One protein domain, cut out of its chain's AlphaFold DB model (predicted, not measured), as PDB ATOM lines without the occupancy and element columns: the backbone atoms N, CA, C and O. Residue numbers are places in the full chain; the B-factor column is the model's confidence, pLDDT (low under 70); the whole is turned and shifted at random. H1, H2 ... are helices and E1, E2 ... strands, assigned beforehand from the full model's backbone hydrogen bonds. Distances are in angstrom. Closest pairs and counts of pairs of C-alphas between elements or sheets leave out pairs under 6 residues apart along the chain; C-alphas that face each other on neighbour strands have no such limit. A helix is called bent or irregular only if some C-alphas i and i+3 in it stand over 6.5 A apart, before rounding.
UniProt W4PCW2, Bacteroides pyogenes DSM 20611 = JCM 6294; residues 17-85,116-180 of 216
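AT A GLANCE: This is residues 17 to 85 and 116 to 180 of the 216 residues of a protein of Bacteroides pyogenes DSM 20611 = JCM 6294 (UniProt W4PCW2). Little regular structure: mostly loops, with strand pair E2-E3 and helix H4 near the middle, pair E1-E4 and H1 toward opposite ends, and H2 and H3 to one side. The 134 printed residues, 41 in named elements, run E1 E2 H1 E3 E4 H2 H3 H4, mixed class, compact, with radius of gyration of the C-alphas 14.9 A and spans 41 by 41 by 29 A.

HOW THE PARTS SIT: E1, residues 17 to 19, and E4, residues 79 to 83, are antiparallel neighbours; N 17 and O 82 are 2.9 A apart, within hydrogen-bond range. E1 runs on at 62 degrees into E2, residues 22 to 25, antiparallel neighbour of E3, residues 54 to 56; N 23 and O 55 are 2.8 A apart. H1, residues 29 to 38, touches no helix; its O i to N i+4 pairs are all within range. H2, residues 121 to 124, and H3, residues 136 to 139, too short for such pairs, are close but not clearly touching: their closest C-alphas, Trp 124 and His 138, are 7.1 A apart. H4, residues 163 to 170, only just irregular, with C-alphas 164 and 167 6.6 A apart, has 1 of 4 such pairs and 3 of 5 O i to N i+3 pairs within range; the closest C-alphas of E3 and H4, Val 54 and Ile 169, are 5.8 A apart.

IN THESE COORDINATES: E1 begins at C-alpha 17 (151.749, 141.710, 204.462); H4 ends at C-alpha 170 (146.674, 128.542, 201.460). H1 measures 14.0 A, E4 11.6 A.

THE WHOLE: Residues 86 to 115 are cut out, a 12.2 A gap between C-alphas 85 and 116. Links H1 to E3, E3 to E4, H2 to H3 and H3 to H4 are long. Residues 128 to 133 and 159 to 160 have pLDDT under 70.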
ATOM      1  N   ILE A  17     152.056 143.090 204.820       94.62
ATOM      2  CA  ILE A  17     151.749 141.710 204.462       94.62
ATOM      3  C   ILE A  17     152.320 141.480 203.070       94.62
ATOM      4  O   ILE A  17     151.851 142.070 202.094       94.62
ATOM      5  N   TRP A  18     153.333 140.625 202.998       94.56
ATOM      6  CA  TRP A  18     153.914 140.165 201.747       94.56
ATOM      7  C   TRP A  18     153.216 138.889 201.284       94.56
ATOM      8  O   TRP A  18     152.980 137.981 202.081       94.56
ATOM      9  N   GLY A  19     152.889 138.822 199.999       94.94
ATOM     10  CA  GLY A  19     152.214 137.680 199.402       94.94
ATOM     11  C   GLY A  19     152.118 137.797 197.891       94.94
ATOM     12  O   GLY A  19     152.694 138.700 197.285       94.94
ATOM     13  N   TYR A  20     151.375 136.875 197.297       95.56
ATOM     14  CA  TYR A  20     151.144 136.806 195.860       95.56
ATOM     15  C   TYR A  20     149.833 137.500 195.494       95.56
ATOM     16  O   TYR A  20     148.948 137.676 196.334       95.56
ATOM     17  N   ARG A  21     149.679 137.871 194.224       95.75
ATOM     18  CA  ARG A  21     148.388 138.330 193.700       95.75
ATOM     19  C   ARG A  21     147.690 137.194 192.983       95.75
ATOM     20  O   ARG A  21     148.296 136.540 192.137       95.75
ATOM     21  N   ALA A  22     146.421 136.975 193.289       95.25
ATOM     22  CA  ALA A  22     145.597 136.001 192.595       95.25
ATOM     23  C   ALA A  22     144.749 136.664 191.500       95.25
ATOM     24  O   ALA A  22     144.306 137.811 191.589       95.25
ATOM     25  N   SER A  23     144.504 135.935 190.416       93.50
ATOM     26  CA  SER A  23     143.519 136.302 189.387       93.50
ATOM     27  C   SER A  23     142.200 135.542 189.535       93.50
ATOM     28  O   SER A  23     141.329 135.681 188.686       93.50
ATOM     29  N   GLY A  24     142.040 134.761 190.607       93.88
ATOM     30  CA  GLY A  24     140.836 133.983 190.892       93.88
ATOM     31  C   GLY A  24     141.145 132.514 191.154       93.88
ATOM     32  O   GLY A  24     142.268 132.162 191.518       93.88
ATOM     33  N   LEU A  25     140.126 131.678 190.980       95.88
ATOM     34  CA  LEU A  25     140.256 130.224 190.958       95.88
ATOM     35  C   LEU A  25     140.213 129.749 189.508       95.88
ATOM     36  O   LEU A  25     139.426 130.288 188.727       95.88
ATOM     37  N   ILE A  26     141.027 128.752 189.175       96.25
ATOM     38  CA  ILE A  26     141.012 128.096 187.862       96.25
ATOM     39  C   ILE A  26     139.661 127.403 187.675       96.25
ATOM     40  O   ILE A  26     139.210 126.692 188.571       96.25
ATOM     41  N   GLN A  27     139.008 127.607 186.535       95.38
ATOM     42  CA  GLN A  27     137.625 127.170 186.327       95.38
ATOM     43  C   GLN A  27     137.492 125.903 185.486       95.38
ATOM     44  O   GLN A  27     136.539 125.151 185.686       95.38
ATOM     45  N   THR A  28     138.400 125.661 184.541       96.00
ATOM     46  CA  THR A  28     138.314 124.505 183.635       96.00
ATOM     47  C   THR A  28     139.640 123.770 183.527       96.00
ATOM     48  O   THR A  28     140.689 124.281 183.931       96.00
ATOM     49  N   GLN A  29     139.586 122.529 183.039       95.69
ATOM     50  CA  GLN A  29     140.786 121.711 182.896       95.69
ATOM     51  C   GLN A  29     141.705 122.288 181.817       95.69
ATOM     52  O   GLN A  29     142.910 122.333 182.019       95.69
ATOM     53  N   GLU A  30     141.142 122.839 180.742       96.56
ATOM     54  CA  GLU A  30     141.897 123.499 179.674       96.56
ATOM     55  C   GLU A  30     142.667 124.710 180.214       96.56
ATOM     56  O   GLU A  30     143.849 124.875 179.916       96.56
ATOM     57  N   GLU A  31     142.028 125.520 181.069       96.19
ATOM     58  CA  GLU A  31     142.698 126.634 181.745       96.19
ATOM     59  C   GLU A  31     143.826 126.131 182.656       96.19
ATOM     60  O   GLU A  31     144.901 126.729 182.701       96.19
ATOM     61  N   ALA A  32     143.600 125.032 183.381       95.94
ATOM     62  CA  ALA A  32     144.618 124.430 184.235       95.94
ATOM     63  C   ALA A  32     145.817 123.921 183.420       95.94
ATOM     64  O   ALA A  32     146.965 124.151 183.804       95.94
ATOM     65  N   ASP A  33     145.561 123.259 182.296       97.00
ATOM     66  CA  ASP A  33     146.581 122.687 181.419       97.00
ATOM     67  C   ASP A  33     147.415 123.785 180.755       97.00
ATOM     68  O   ASP A  33     148.649 123.725 180.768       97.00
ATOM     69  N   GLU A  34     146.765 124.834 180.245       96.88
ATOM     70  CA  GLU A  34     147.449 126.014 179.715       96.88
ATOM     71  C   GLU A  34     148.286 126.699 180.798       96.88
ATOM     72  O   GLU A  34     149.443 127.055 180.558       96.88
ATOM     73  N   TYR A  35     147.739 126.844 182.006       96.06
ATOM     74  CA  TYR A  35     148.431 127.475 183.124       96.06
ATOM     75  C   TYR A  35     149.675 126.681 183.551       96.06
ATOM     76  O   TYR A  35     150.749 127.263 183.677       96.06
ATOM     77  N   ASN A  36     149.567 125.355 183.678       95.81
ATOM     78  CA  ASN A  36     150.695 124.472 183.998       95.81
ATOM     79  C   ASN A  36     151.761 124.427 182.893       95.81
ATOM     80  O   ASN A  36     152.936 124.216 183.182       95.81
ATOM     81  N   LYS A  37     151.360 124.588 181.627       96.00
ATOM     82  CA  LYS A  37     152.286 124.638 180.488       96.00
ATOM     83  C   LYS A  37     153.004 125.981 180.396       96.00
ATOM     84  O   LYS A  37     154.163 126.035 179.990       96.00
ATOM     85  N   THR A  38     152.297 127.060 180.716       95.62
ATOM     86  CA  THR A  38     152.802 128.427 180.571       95.62
ATOM     87  C   THR A  38     153.701 128.819 181.731       95.62
ATOM     88  O   THR A  38     154.724 129.455 181.486       95.62
ATOM     89  N   TYR A  39     153.336 128.441 182.960       95.56
ATOM     90  CA  TYR A  39     153.994 128.902 184.177       95.56
ATOM     91  C   TYR A  39     154.649 127.763 184.959       95.56
ATOM     92  O   TYR A  39     154.056 126.713 185.201       95.56
ATOM     93  N   ASN A  40     155.861 128.011 185.444       94.94
ATOM     94  CA  ASN A  40     156.534 127.155 186.404       94.94
ATOM     95  C   ASN A  40     156.077 127.506 187.825       94.94
ATOM     96  O   ASN A  40     156.399 128.564 188.359       94.94
ATOM     97  N   LEU A  41     155.344 126.584 188.444       93.75
ATOM     98  CA  LEU A  41     154.724 126.768 189.760       93.75
ATOM     99  C   LEU A  41     155.373 125.901 190.854       93.75
ATOM    100  O   LEU A  41     154.879 125.832 191.984       93.75
ATOM    101  N   SER A  42     156.489 125.243 190.519       93.06
ATOM    102  CA  SER A  42     157.182 124.268 191.377       93.06
ATOM    103  C   SER A  42     157.601 124.831 192.737       93.06
ATOM    104  O   SER A  42     157.639 124.086 193.717       93.06
ATOM    105  N   PHE A  43     157.849 126.142 192.814       92.25
ATOM    106  CA  PHE A  43     158.154 126.841 194.059       92.25
ATOM    107  C   PHE A  43     156.991 126.792 195.063       92.25
ATOM    108  O   PHE A  43     157.205 126.578 196.256       92.25
ATOM    109  N   ILE A  44     155.751 126.954 194.589       91.69
ATOM    110  CA  ILE A  44     154.555 126.879 195.438       91.69
ATOM    111  C   ILE A  44     154.198 125.415 195.715       91.69
ATOM    112  O   ILE A  44     153.936 125.039 196.864       91.69
ATOM    113  N   SER A  45     154.173 124.584 194.671       92.38
ATOM    114  CA  SER A  45     153.850 123.161 194.770       92.38
ATOM    115  C   SER A  45     154.461 122.363 193.624       92.38
ATOM    116  O   SER A  45     154.360 122.743 192.466       92.38
ATOM    117  N   GLY A  46     154.991 121.179 193.935       90.06
ATOM    118  CA  GLY A  46     155.415 120.198 192.930       90.06
ATOM    119  C   GLY A  46     154.265 119.410 192.286       90.06
ATOM    120  O   GLY A  46     154.518 118.386 191.653       90.06
ATOM    121  N   LYS A  47     153.001 119.801 192.499       92.00
ATOM    122  CA  LYS A  47     151.821 119.162 191.896       92.00
ATOM    123  C   LYS A  47     151.190 120.091 190.856       92.00
ATOM    124  O   LYS A  47     151.115 121.287 191.119       92.00
ATOM    125  N   PRO A  48     150.682 119.557 189.730       92.75
ATOM    126  CA  PRO A  48     150.025 120.373 188.715       92.75
ATOM    127  C   PRO A  48     148.784 121.055 189.291       92.75
ATOM    128  O   PRO A  48     148.088 120.489 190.144       92.75
ATOM    129  N   TRP A  49     148.515 122.272 188.835       94.75
ATOM    130  CA  TRP A  49     147.287 123.003 189.105       94.75
ATOM    131  C   TRP A  49     146.130 122.354 188.361       94.75
ATOM    132  O   TRP A  49     146.302 121.704 187.337       94.75
ATOM    133  N   THR A  50     144.949 122.491 188.927       95.25
ATOM    134  CA  THR A  50     143.725 121.832 188.488       95.25
ATOM    135  C   THR A  50     142.551 122.771 188.761       95.25
ATOM    136  O   THR A  50     142.701 123.710 189.552       95.25
ATOM    137  N   PRO A  51     141.372 122.528 188.168       95.50
ATOM    138  CA  PRO A  51     140.184 123.330 188.440       95.50
ATOM    139  C   PRO A  51     139.922 123.451 189.948       95.50
ATOM    140  O   PRO A  51     140.072 122.467 190.680       95.50
ATOM    141  N   GLY A  52     139.611 124.661 190.407       93.75
ATOM    142  CA  GLY A  52     139.409 125.035 191.807       93.75
ATOM    143  C   GLY A  52     140.656 125.475 192.576       93.75
ATOM    144  O   GLY A  52     140.519 125.905 193.722       93.75
ATOM    145  N   ASP A  53     141.851 125.391 191.986       95.38
ATOM    146  CA  ASP A  53     143.079 125.930 192.586       95.38
ATOM    147  C   ASP A  53     143.206 127.443 192.391       95.38
ATOM    148  O   ASP A  53     142.694 128.011 191.426       95.38
ATOM    149  N   VAL A  54     143.947 128.100 193.286       95.25
ATOM    150  CA  VAL A  54     144.235 129.534 193.177       95.25
ATOM    151  C   VAL A  54     145.170 129.783 191.995       95.25
ATOM    152  O   VAL A  54     146.260 129.208 191.916       95.25
ATOM    153  N   LYS A  55     144.745 130.673 191.094       95.12
ATOM    154  CA  LYS A  55     145.538 131.148 189.960       95.12
ATOM    155  C   LYS A  55     146.354 132.360 190.394       95.12
ATOM    156  O   LYS A  55     145.782 133.411 190.694       95.12
ATOM    157  N   TYR A  56     147.670 132.207 190.456       95.88
ATOM    158  CA  TYR A  56     148.601 133.274 190.812       95.88
ATOM    159  C   TYR A  56     148.980 134.076 189.566       95.88
ATOM    160  O   TYR A  56     148.970 133.563 188.447       95.88
ATOM    161  N   ARG A  57     149.262 135.362 189.755       95.25
ATOM    162  CA  ARG A  57     149.700 136.244 188.676       95.25
ATOM    163  C   ARG A  57     151.214 136.265 188.622       95.25
ATOM    164  O   ARG A  57     151.845 136.486 189.650       95.25
ATOM    165  N   ASP A  58     151.731 136.111 187.415       95.50
ATOM    166  CA  ASP A  58     153.091 136.495 187.075       95.50
ATOM    167  C   ASP A  58     153.155 138.029 187.010       95.50
ATOM    168  O   ASP A  58     152.412 138.666 186.253       95.50
ATOM    169  N   LEU A  59     153.961 138.627 187.878       93.44
ATOM    170  CA  LEU A  59     154.129 140.071 187.998       93.44
ATOM    171  C   LEU A  59     155.406 140.564 187.320       93.44
ATOM    172  O   LEU A  59     155.489 141.757 187.014       93.44
ATOM    173  N   ASN A  60     156.386 139.687 187.101       93.31
ATOM    174  CA  ASN A  60     157.684 140.046 186.528       93.31
ATOM    175  C   ASN A  60     157.862 139.572 185.068       93.31
ATOM    176  O   ASN A  60     158.794 140.015 184.397       93.31
ATOM    177  N   GLY A  61     156.948 138.743 184.559       94.12
ATOM    178  CA  GLY A  61     156.898 138.252 183.184       94.12
ATOM    179  C   GLY A  61     157.880 137.120 182.874       94.12
ATOM    180  O   GLY A  61     158.081 136.811 181.696       94.12
ATOM    181  N   ASP A  62     158.521 136.522 183.884       93.88
ATOM    182  CA  ASP A  62     159.527 135.470 183.689       93.88
ATOM    183  C   ASP A  62     158.927 134.053 183.616       93.88
ATOM    184  O   ASP A  62     159.652 133.078 183.381       93.88
ATOM    185  N   LYS A  63     157.598 133.949 183.764       95.38
ATOM    186  CA  LYS A  63     156.807 132.715 183.785       95.38
ATOM    187  C   LYS A  63     157.100 131.777 184.960       95.38
ATOM    188  O   LYS A  63     156.601 130.652 184.963       95.38
ATOM    189  N   ASN A  64     157.864 132.181 185.966       95.00
ATOM    190  CA  ASN A  64     158.133 131.400 187.169       95.00
ATOM    191  C   ASN A  64     157.451 132.046 188.368       95.00
ATOM    192  O   ASN A  64     157.950 133.016 188.917       95.00
ATOM    193  N   ILE A  65     156.376 131.425 188.853       94.94
ATOM    194  CA  ILE A  65     155.674 131.932 190.029       94.94
ATOM    195  C   ILE A  65     156.479 131.620 191.293       94.94
ATOM    196  O   ILE A  65     156.425 130.495 191.807       94.94
ATOM    197  N   ASN A  66     157.236 132.596 191.794       94.12
ATOM    198  CA  ASN A  66     158.135 132.413 192.937       94.12
ATOM    199  C   ASN A  66     158.400 133.716 193.721       94.12
ATOM    200  O   ASN A  66     157.815 134.765 193.460       94.12
ATOM    201  N   ASN A  67     159.281 133.642 194.723       92.88
ATOM    202  CA  ASN A  67     159.711 134.790 195.526       92.88
ATOM    203  C   ASN A  67     161.046 135.415 195.063       92.88
ATOM    204  O   ASN A  67     161.700 136.121 195.838       92.88
ATOM    205  N   GLY A  68     161.468 135.146 193.827       91.38
ATOM    206  CA  GLY A  68     162.721 135.600 193.232       91.38
ATOM    207  C   GLY A  68     163.936 135.181 194.052       91.38
ATOM    208  O   GLY A  68     164.014 134.076 194.592       91.38
ATOM    209  N   LYS A  69     164.886 136.106 194.211       91.25
ATOM    210  CA  LYS A  69     166.022 135.921 195.137       91.25
ATOM    211  C   LYS A  69     165.656 136.171 196.598       91.25
ATOM    212  O   LYS A  69     166.535 136.123 197.459       91.25
ATOM    213  N   ASN A  70     164.386 136.467 196.884       90.06
ATOM    214  CA  ASN A  70     163.907 136.907 198.186       90.06
ATOM    215  C   ASN A  70     164.761 138.060 198.728       90.06
ATOM    216  O   ASN A  70     165.243 138.029 199.862       90.06
ATOM    217  N   THR A  71     165.030 139.056 197.882       89.88
ATOM    218  CA  THR A  71     165.813 140.239 198.249       89.88
ATOM    219  C   THR A  71     165.077 141.508 197.872       89.88
ATOM    220  O   THR A  71     164.303 141.540 196.923       89.88
ATOM    221  N   LEU A  72     165.316 142.590 198.613       84.38
ATOM    222  CA  LEU A  72     164.684 143.867 198.296       84.38
ATOM    223  C   LEU A  72     165.113 144.325 196.891       84.38
ATOM    224  O   LEU A  72     166.293 144.590 196.674       84.38
ATOM    225  N   GLY A  73     164.150 144.410 195.969       84.44
ATOM    226  CA  GLY A  73     164.369 144.706 194.548       84.44
ATOM    227  C   GLY A  73     164.274 143.489 193.619       84.44
ATOM    228  O   GLY A  73     164.118 143.672 192.419       84.44
ATOM    229  N   ASP A  74     164.304 142.270 194.164       89.50
ATOM    230  CA  ASP A  74     164.162 141.001 193.438       89.50
ATOM    231  C   ASP A  74     163.350 140.023 194.309       89.50
ATOM    232  O   ASP A  74     163.892 139.206 195.067       89.50
ATOM    233  N   MET A  75     162.027 140.207 194.255       90.88
ATOM    234  CA  MET A  75     161.023 139.454 195.019       90.88
ATOM    235  C   MET A  75     160.200 138.499 194.144       90.88
ATOM    236  O   MET A  75     159.225 137.930 194.635       90.88
ATOM    237  N   GLY A  76     160.563 138.331 192.867       93.44
ATOM    238  CA  GLY A  76     159.750 137.590 191.899       93.44
ATOM    239  C   GLY A  76     158.336 138.169 191.830       93.44
ATOM    240  O   GLY A  76     158.162 139.359 191.557       93.44
ATOM    241  N   ASP A  77     157.350 137.349 192.192       94.44
ATOM    242  CA  ASP A  77     155.923 137.697 192.207       94.44
ATOM    243  C   ASP A  77     155.389 138.079 193.588       94.44
ATOM    244  O   ASP A  77     154.201 138.389 193.755       94.44
ATOM    245  N   MET A  78     156.244 138.065 194.611       93.81
ATOM    246  CA  MET A  78     155.855 138.539 195.929       93.81
ATOM    247  C   MET A  78     155.823 140.064 195.962       93.81
ATOM    248  O   MET A  78     156.799 140.750 195.660       93.81
ATOM    249  N   THR A  79     154.699 140.606 196.418       94.25
ATOM    250  CA  THR A  79     154.512 142.045 196.624       94.25
ATOM    251  C   THR A  79     153.859 142.322 197.971       94.25
ATOM    252  O   THR A  79     153.317 141.430 198.626       94.25
ATOM    253  N   VAL A  80     153.898 143.583 198.400       94.62
ATOM    254  CA  VAL A  80     153.085 144.039 199.528       94.62
ATOM    255  C   VAL A  80     151.622 144.066 199.082       94.62
ATOM    256  O   VAL A  80     151.227 144.911 198.275       94.62
ATOM    257  N   ILE A  81     150.822 143.142 199.611       95.06
ATOM    258  CA  ILE A  81     149.398 142.984 199.276       95.06
ATOM    259  C   ILE A  81     148.466 143.651 200.294       95.06
ATOM    260  O   ILE A  81     147.322 143.951 199.972       95.06
ATOM    261  N   GLY A  82     148.946 143.921 201.511       94.00
ATOM    262  CA  GLY A  82     148.135 144.491 202.587       94.00
ATOM    263  C   GLY A  82     148.961 145.032 203.748       94.00
ATOM    264  O   GLY A  82     150.196 144.972 203.737       94.00
ATOM    265  N   ASN A  83     148.288 145.575 204.765       94.56
ATOM    266  CA  ASN A  83     148.947 146.055 205.976       94.56
ATOM    267  C   ASN A  83     148.105 145.830 207.251       94.56
ATOM    268  O   ASN A  83     146.968 146.288 207.368       94.56
ATOM    269  N   THR A  84     148.703 145.164 208.242       94.19
ATOM    270  CA  THR A  84     148.082 144.840 209.542       94.19
ATOM    271  C   THR A  84     148.014 146.014 210.519       94.19
ATOM    272  O   THR A  84     147.302 145.924 211.527       94.19
ATOM    273  N   THR A  85     148.723 147.112 210.249       93.94
ATOM    274  CA  THR A  85     148.733 148.308 211.094       93.94
ATOM    275  C   THR A  85     147.402 149.050 210.978       93.94
ATOM    276  O   THR A  85     146.983 149.387 209.867       93.94
ATOM    277  N   HIS A 116     145.076 138.723 207.251       92.00
ATOM    278  CA  HIS A 116     145.249 137.525 206.449       92.00
ATOM    279  C   HIS A 116     145.071 136.288 207.343       92.00
ATOM    280  O   HIS A 116     145.723 136.215 208.390       92.00
ATOM    281  N   PRO A 117     144.258 135.297 206.935       88.06
ATOM    282  CA  PRO A 117     143.955 134.111 207.743       88.06
ATOM    283  C   PRO A 117     145.140 133.165 207.960       88.06
ATOM    284  O   PRO A 117     145.119 132.321 208.860       88.06
ATOM    285  N   GLY A 118     146.190 133.287 207.148       85.81
ATOM    286  CA  GLY A 118     147.377 132.441 207.236       85.81
ATOM    287  C   GLY A 118     147.016 130.973 207.031       85.81
ATOM    288  O   GLY A 118     146.184 130.650 206.194       85.81
ATOM    289  N   GLY A 119     147.618 130.088 207.824       79.69
ATOM    290  CA  GLY A 119     147.295 128.659 207.849       79.69
ATOM    291  C   GLY A 119     146.174 128.270 208.823       79.69
ATOM    292  O   GLY A 119     146.116 127.111 209.226       79.69
ATOM    293  N   GLY A 120     145.359 129.224 209.289       79.31
ATOM    294  CA  GLY A 120     144.423 129.018 210.395       79.31
ATOM    295  C   GLY A 120     143.289 128.038 210.077       79.31
ATOM    296  O   GLY A 120     142.504 128.264 209.158       79.31
ATOM    297  N   VAL A 121     143.149 126.988 210.889       79.31
ATOM    298  CA  VAL A 121     142.145 125.921 210.690       79.31
ATOM    299  C   VAL A 121     140.698 126.421 210.713       79.31
ATOM    300  O   VAL A 121     139.852 125.853 210.034       79.31
ATOM    301  N   TYR A 122     140.415 127.503 211.446       84.12
ATOM    302  CA  TYR A 122     139.069 128.076 211.547       84.12
ATOM    303  C   TYR A 122     138.605 128.800 210.286       84.12
ATOM    304  O   TYR A 122     137.406 128.871 210.061       84.12
ATOM    305  N   PHE A 123     139.531 129.352 209.497       87.69
ATOM    306  CA  PHE A 123     139.192 130.005 208.234       87.69
ATOM    307  C   PHE A 123     139.129 128.996 207.087       87.69
ATOM    308  O   PHE A 123     138.302 129.114 206.196       87.69
ATOM    309  N   TRP A 124     140.031 128.013 207.087       85.25
ATOM    310  CA  TRP A 124     140.155 127.070 205.975       85.25
ATOM    311  C   TRP A 124     139.298 125.817 206.117       85.25
ATOM    312  O   TRP A 124     139.243 125.024 205.178       85.25
ATOM    313  N   GLY A 125     138.718 125.570 207.295       80.31
ATOM    314  CA  GLY A 125     137.947 124.356 207.569       80.31
ATOM    315  C   GLY A 125     138.723 123.061 207.343       80.31
ATOM    316  O   GLY A 125     138.127 121.995 207.237       80.31
ATOM    317  N   SER A 126     140.051 123.143 207.241       75.81
ATOM    318  CA  SER A 126     140.948 122.032 206.942       75.81
ATOM    319  C   SER A 126     142.268 122.214 207.688       75.81
ATOM    320  O   SER A 126     142.722 123.328 207.957       75.81
ATOM    321  N   GLY A 127     142.877 121.101 208.087       71.69
ATOM    322  CA  GLY A 127     144.063 121.100 208.931       71.69
ATOM    323  C   GLY A 127     144.625 119.693 209.127       71.69
ATOM    324  O   GLY A 127     143.961 118.711 208.808       71.69
ATOM    325  N   PRO A 128     145.857 119.574 209.645       64.06
ATOM    326  CA  PRO A 128     146.527 118.285 209.823       64.06
ATOM    327  C   PRO A 128     145.991 117.465 211.010       64.06
ATOM    328  O   PRO A 128     146.434 116.338 211.211       64.06
ATOM    329  N   TYR A 129     145.089 118.028 211.817       63.06
ATOM    330  CA  TYR A 129     144.578 117.415 213.041       63.06
ATOM    331  C   TYR A 129     143.228 116.733 212.802       63.06
ATOM    332  O   TYR A 129     142.445 117.178 211.974       63.06
ATOM    333  N   ALA A 130     142.921 115.681 213.562       56.44
ATOM    334  CA  ALA A 130     141.688 114.900 213.405       56.44
ATOM    335  C   ALA A 130     140.392 115.648 213.801       56.44
ATOM    336  O   ALA A 130     139.302 115.142 213.565       56.44
ATOM    337  N   GLN A 131     140.491 116.838 214.404       58.66
ATOM    338  CA  GLN A 131     139.367 117.588 214.983       58.66
ATOM    339  C   GLN A 131     139.098 118.911 214.257       58.66
ATOM    340  O   GLN A 131     138.875 119.946 214.885       58.66
ATOM    341  N   VAL A 132     139.158 118.919 212.926       66.19
ATOM    342  CA  VAL A 132     138.820 120.140 212.191       66.19
ATOM    343  C   VAL A 132     137.306 120.306 212.162       66.19
ATOM    344  O   VAL A 132     136.586 119.472 211.619       66.19
ATOM    345  N   THR A 133     136.820 121.389 212.764       69.12
ATOM    346  CA  THR A 133     135.405 121.748 212.723       69.12
ATOM    347  C   THR A 133     135.119 122.467 211.409       69.12
ATOM    348  O   THR A 133     135.616 123.567 211.164       69.12
ATOM    349  N   VAL A 134     134.336 121.831 210.541       81.38
ATOM    350  CA  VAL A 134     133.860 122.446 209.301       81.38
ATOM    351  C   VAL A 134     132.614 123.266 209.630       81.38
ATOM    352  O   VAL A 134     131.603 122.711 210.055       81.38
ATOM    353  N   PHE A 135     132.683 124.586 209.465       86.69
ATOM    354  CA  PHE A 135     131.515 125.457 209.555       86.69
ATOM    355  C   PHE A 135     130.727 125.494 208.243       86.69
ATOM    356  O   PHE A 135     131.229 125.110 207.184       86.69
ATOM    357  N   LYS A 136     129.490 125.992 208.312       88.50
ATOM    358  CA  LYS A 136     128.590 126.110 207.157       88.50
ATOM    359  C   LYS A 136     129.201 126.962 206.043       88.50
ATOM    360  O   LYS A 136     128.995 126.675 204.870       88.50
ATOM    361  N   GLU A 137     129.973 127.976 206.405       88.75
ATOM    362  CA  GLU A 137     130.661 128.891 205.498       88.75
ATOM    363  C   GLU A 137     131.678 128.161 204.614       88.75
ATOM    364  O   GLU A 137     131.842 128.513 203.450       88.75
ATOM    365  N   HIS A 138     132.315 127.102 205.121       89.62
ATOM    366  CA  HIS A 138     133.261 126.301 204.338       89.62
ATOM    367  C   HIS A 138     132.579 125.442 203.264       89.62
ATOM    368  O   HIS A 138     133.267 124.867 202.426       89.62
ATOM    369  N   MET A 139     131.244 125.345 203.271       89.44
ATOM    370  CA  MET A 139     130.493 124.650 202.220       89.44
ATOM    371  C   MET A 139     130.452 125.451 200.912       89.44
ATOM    372  O   MET A 139     130.136 124.878 199.874       89.44
ATOM    373  N   ASP A 140     130.816 126.741 200.932       93.19
ATOM    374  CA  ASP A 140     131.021 127.551 199.726       93.19
ATOM    375  C   ASP A 140     132.425 127.334 199.128       93.19
ATOM    376  O   ASP A 140     133.241 128.253 199.009       93.19
ATOM    377  N   TYR A 141     132.729 126.075 198.810       92.69
ATOM    378  CA  TYR A 141     133.968 125.669 198.148       92.69
ATOM    379  C   TYR A 141     133.745 125.421 196.660       92.69
ATOM    380  O   TYR A 141     132.636 125.117 196.212       92.69
ATOM    381  N   TRP A 142     134.826 125.554 195.893       95.19
ATOM    382  CA  TRP A 142     134.776 125.377 194.451       95.19
ATOM    383  C   TRP A 142     134.442 123.935 194.079       95.19
ATOM    384  O   TRP A 142     135.110 122.987 194.504       95.19
ATOM    385  N   SER A 143     133.442 123.788 193.223       93.81
ATOM    386  CA  SER A 143     133.085 122.541 192.557       93.81
ATOM    387  C   SER A 143     132.620 122.852 191.135       93.81
ATOM    388  O   SER A 143     132.349 124.004 190.795       93.81
ATOM    389  N   GLU A 144     132.469 121.829 190.296       91.56
ATOM    390  CA  GLU A 144     131.948 122.015 188.934       91.56
ATOM    391  C   GLU A 144     130.547 122.650 188.917       91.56
ATOM    392  O   GLU A 144     130.219 123.395 187.991       91.56
ATOM    393  N   SER A 145     129.753 122.407 189.967       94.00
ATOM    394  CA  SER A 145     128.437 123.012 190.186       94.00
ATOM    395  C   SER A 145     128.477 124.344 190.950       94.00
ATOM    396  O   SER A 145     127.494 125.079 190.909       94.00
ATOM    397  N   ASN A 146     129.596 124.690 191.601       94.38
ATOM    398  CA  ASN A 146     129.799 125.940 192.341       94.38
ATOM    399  C   ASN A 146     131.080 126.670 191.892       94.38
ATOM    400  O   ASN A 146     132.073 126.766 192.615       94.38
ATOM    401  N   LYS A 147     131.056 127.216 190.673       91.56
ATOM    402  CA  LYS A 147     132.191 127.950 190.081       91.56
ATOM    403  C   LYS A 147     132.444 129.326 190.715       91.56
ATOM    404  O   LYS A 147     133.552 129.855 190.630       91.56
ATOM    405  N   GLY A 148     131.422 129.894 191.363       92.00
ATOM    406  CA  GLY A 148     131.458 131.199 192.033       92.00
ATOM    407  C   GLY A 148     131.967 131.167 193.475       92.00
ATOM    408  O   GLY A 148     131.905 132.192 194.149       92.00
ATOM    409  N   ALA A 149     132.459 130.018 193.936       93.50
ATOM    410  CA  ALA A 149     132.834 129.798 195.321       93.50
ATOM    411  C   ALA A 149     133.894 130.772 195.850       93.50
ATOM    412  O   ALA A 149     134.881 131.110 195.171       93.50
ATOM    413  N   TYR A 150     133.743 131.163 197.115       93.38
ATOM    414  CA  TYR A 150     134.776 131.900 197.830       93.38
ATOM    415  C   TYR A 150     136.008 131.018 198.093       93.38
ATOM    416  O   TYR A 150     137.142 131.413 197.772       93.38
ATOM    417  N   TYR A 151     135.795 129.807 198.621       93.50
ATOM    418  CA  TYR A 151     136.869 128.877 198.966       93.50
ATOM    419  C   TYR A 151     137.342 128.064 197.753       93.50
ATOM    420  O   TYR A 151     136.546 127.709 196.881       93.50
ATOM    421  N   PRO A 152     138.646 127.745 197.682       93.44
ATOM    422  CA  PRO A 152     139.156 126.850 196.658       93.44
ATOM    423  C   PRO A 152     138.666 125.429 196.937       93.44
ATOM    424  O   PRO A 152     138.120 125.138 198.006       93.44
ATOM    425  N   LYS A 153     138.881 124.518 195.990       91.25
ATOM    426  CA  LYS A 153     138.484 123.129 196.217       91.25
ATOM    427  C   LYS A 153     139.225 122.521 197.421       91.25
ATOM    428  O   LYS A 153     140.417 122.790 197.613       91.25
ATOM    429  N   PRO A 154     138.561 121.672 198.218       87.75
ATOM    430  CA  PRO A 154     139.215 120.977 199.312       87.75
ATOM    431  C   PRO A 154     140.133 119.873 198.779       87.75
ATOM    432  O   PRO A 154     139.819 119.180 197.812       87.75
ATOM    433  N   TYR A 155     141.257 119.668 199.464       85.94
ATOM    434  CA  TYR A 155     142.133 118.521 199.244       85.94
ATOM    435  C   TYR A 155     142.013 117.545 200.407       85.94
ATOM    436  O   TYR A 155     142.314 117.894 201.548       85.94
ATOM    437  N   ILE A 156     141.619 116.310 200.101       78.69
ATOM    438  CA  ILE A 156     141.529 115.219 201.072       78.69
ATOM    439  C   ILE A 156     142.631 114.213 200.754       78.69
ATOM    440  O   ILE A 156     142.748 113.733 199.629       78.69
ATOM    441  N   HIS A 157     143.460 113.911 201.748       76.19
ATOM    442  CA  HIS A 157     144.496 112.887 201.664       76.19
ATOM    443  C   HIS A 157     144.795 112.353 203.070       76.19
ATOM    444  O   HIS A 157     144.431 112.977 204.069       76.19
ATOM    445  N   SER A 158     145.503 111.226 203.160       72.62
ATOM    446  CA  SER A 158     146.097 110.748 204.415       72.62
ATOM    447  C   SER A 158     146.948 111.824 205.112       72.62
ATOM    448  O   SER A 158     147.493 112.733 204.469       72.62
ATOM    449  N   ALA A 159     147.088 111.701 206.436       65.06
ATOM    450  CA  ALA A 159     147.898 112.602 207.251       65.06
ATOM    451  C   ALA A 159     149.320 112.739 206.669       65.06
ATOM    452  O   ALA A 159     150.036 111.757 206.494       65.06
ATOM    453  N   GLY A 160     149.709 113.968 206.316       68.75
ATOM    454  CA  GLY A 160     150.993 114.284 205.675       68.75
ATOM    455  C   GLY A 160     150.962 114.353 204.143       68.75
ATOM    456  O   GLY A 160     151.697 115.161 203.572       68.75
ATOM    457  N   GLY A 161     150.071 113.619 203.471       76.44
ATOM    458  CA  GLY A 161     149.955 113.629 202.007       76.44
ATOM    459  C   GLY A 161     149.220 114.845 201.429       76.44
ATOM    460  O   GLY A 161     149.356 115.140 200.246       76.44
ATOM    461  N   VAL A 162     148.523 115.624 202.267       78.94
ATOM    462  CA  VAL A 162     147.926 116.920 201.875       78.94
ATOM    463  C   VAL A 162     148.990 118.017 201.700       78.94
ATOM    464  O   VAL A 162     148.754 118.998 200.995       78.94
ATOM    465  N   ARG A 163     150.183 117.878 202.308       79.31
ATOM    466  CA  ARG A 163     151.212 118.944 202.341       79.31
ATOM    467  C   ARG A 163     151.549 119.534 200.959       79.31
ATOM    468  O   ARG A 163     151.600 120.760 200.886       79.31
ATOM    469  N   PRO A 164     151.721 118.745 199.878       83.94
ATOM    470  CA  PRO A 164     152.002 119.290 198.550       83.94
ATOM    471  C   PRO A 164     150.859 120.144 197.990       83.94
ATOM    472  O   PRO A 164     151.107 121.088 197.251       83.94
ATOM    473  N   PHE A 165     149.609 119.850 198.348       86.62
ATOM    474  CA  PHE A 165     148.438 120.568 197.842       86.62
ATOM    475  C   PHE A 165     148.097 121.805 198.670       86.62
ATOM    476  O   PHE A 165     147.566 122.777 198.141       86.62
ATOM    477  N   ARG A 166     148.458 121.802 199.956       84.94
ATOM    478  CA  ARG A 166     148.164 122.885 200.901       84.94
ATOM    479  C   ARG A 166     148.598 124.258 200.386       84.94
ATOM    480  O   ARG A 166     147.848 125.221 200.479       84.94
ATOM    481  N   ASN A 167     149.795 124.357 199.821       87.56
ATOM    482  CA  ASN A 167     150.316 125.637 199.344       87.56
ATOM    483  C   ASN A 167     149.608 126.126 198.069       87.56
ATOM    484  O   ASN A 167     149.596 127.324 197.808       87.56
ATOM    485  N   LYS A 168     148.954 125.246 197.301       88.88
ATOM    486  CA  LYS A 168     148.169 125.660 196.128       88.88
ATOM    487  C   LYS A 168     146.967 126.518 196.526       88.88
ATOM    488  O   LYS A 168     146.558 127.375 195.749       88.88
ATOM    489  N   ILE A 169     146.451 126.311 197.739       85.62
ATOM    490  CA  ILE A 169     145.225 126.943 198.240       85.62
ATOM    491  C   ILE A 169     145.461 127.957 199.369       85.62
ATOM    492  O   ILE A 169     144.754 128.955 199.422       85.62
ATOM    493  N   MET A 170     146.457 127.744 200.237       87.19
ATOM    494  CA  MET A 170     146.674 128.542 201.460       87.19
ATOM    495  C   MET A 170     147.891 129.479 201.395       87.19
ATOM    496  O   MET A 170     148.258 130.073 202.411       87.19
ATOM    497  N   THR A 171     148.559 129.596 200.245       90.62
ATOM    498  CA  THR A 171     149.652 130.570 200.092       90.62
ATOM    499  C   THR A 171     149.107 131.983 200.270       90.62
ATOM    500  O   THR A 171     148.032 132.305 199.769       90.62
ATOM    501  N   THR A 172     149.848 132.828 200.990       93.56
ATOM    502  CA  THR A 172     149.421 134.195 201.289       93.56
ATOM    503  C   THR A 172     149.130 134.969 200.014       93.56
ATOM    504  O   THR A 172     150.023 135.181 199.193       93.56
ATOM    505  N   THR A 173     147.878 135.391 199.863       94.06
ATOM    506  CA  THR A 173     147.377 136.020 198.643       94.06
ATOM    507  C   THR A 173     146.371 137.122 198.947       94.06
ATOM    508  O   THR A 173     145.710 137.109 199.989       94.06
ATOM    509  N   ASP A 174     146.252 138.082 198.033       94.81
ATOM    510  CA  ASP A 174     145.301 139.193 198.121       94.81
ATOM    511  C   ASP A 174     143.834 138.736 198.085       94.81
ATOM    512  O   ASP A 174     142.986 139.373 198.707       94.81
ATOM    513  N   ARG A 175     143.530 137.596 197.449       93.44
ATOM    514  CA  ARG A 175     142.166 137.031 197.382       93.44
ATOM    515  C   ARG A 175     141.540 136.770 198.751       93.44
ATOM    516  O   ARG A 175     140.336 136.950 198.904       93.44
ATOM    517  N   TYR A 176     142.335 136.316 199.716       94.25
ATOM    518  CA  TYR A 176     141.861 135.967 201.063       94.25
ATOM    519  C   TYR A 176     142.219 137.029 202.100       94.25
ATOM    520  O   TYR A 176     142.100 136.796 203.304       94.25
ATOM    521  N   LEU A 177     142.664 138.199 201.643       94.62
ATOM    522  CA  LEU A 177     142.887 139.340 202.506       94.62
ATOM    523  C   LEU A 177     141.534 139.927 202.918       94.62
ATOM    524  O   LEU A 177     140.730 140.335 202.083       94.62
ATOM    525  N   GLN A 178     141.281 139.975 204.220       93.50
ATOM    526  CA  GLN A 178     140.041 140.495 204.775       93.50
ATOM    527  C   GLN A 178     140.233 141.903 205.323       93.50
ATOM    528  O   GLN A 178     141.270 142.238 205.903       93.50
ATOM    529  N   SER A 179     139.186 142.716 205.203       94.38
ATOM    530  CA  SER A 179     139.128 143.982 205.920       94.38
ATOM    531  C   SER A 179     138.868 143.719 207.402       94.38
ATOM    532  O   SER A 179     137.846 143.156 207.777       94.38
ATOM    533  N   ALA A 180     139.784 144.174 208.248       94.19
ATOM    534  CA  ALA A 180     139.637 144.234 209.698       94.19
ATOM    535  C   ALA A 180     139.235 145.647 210.165       94.19
ATOM    536  O   ALA A 180     139.560 146.056 211.286       94.19
TER     537      ALA A 180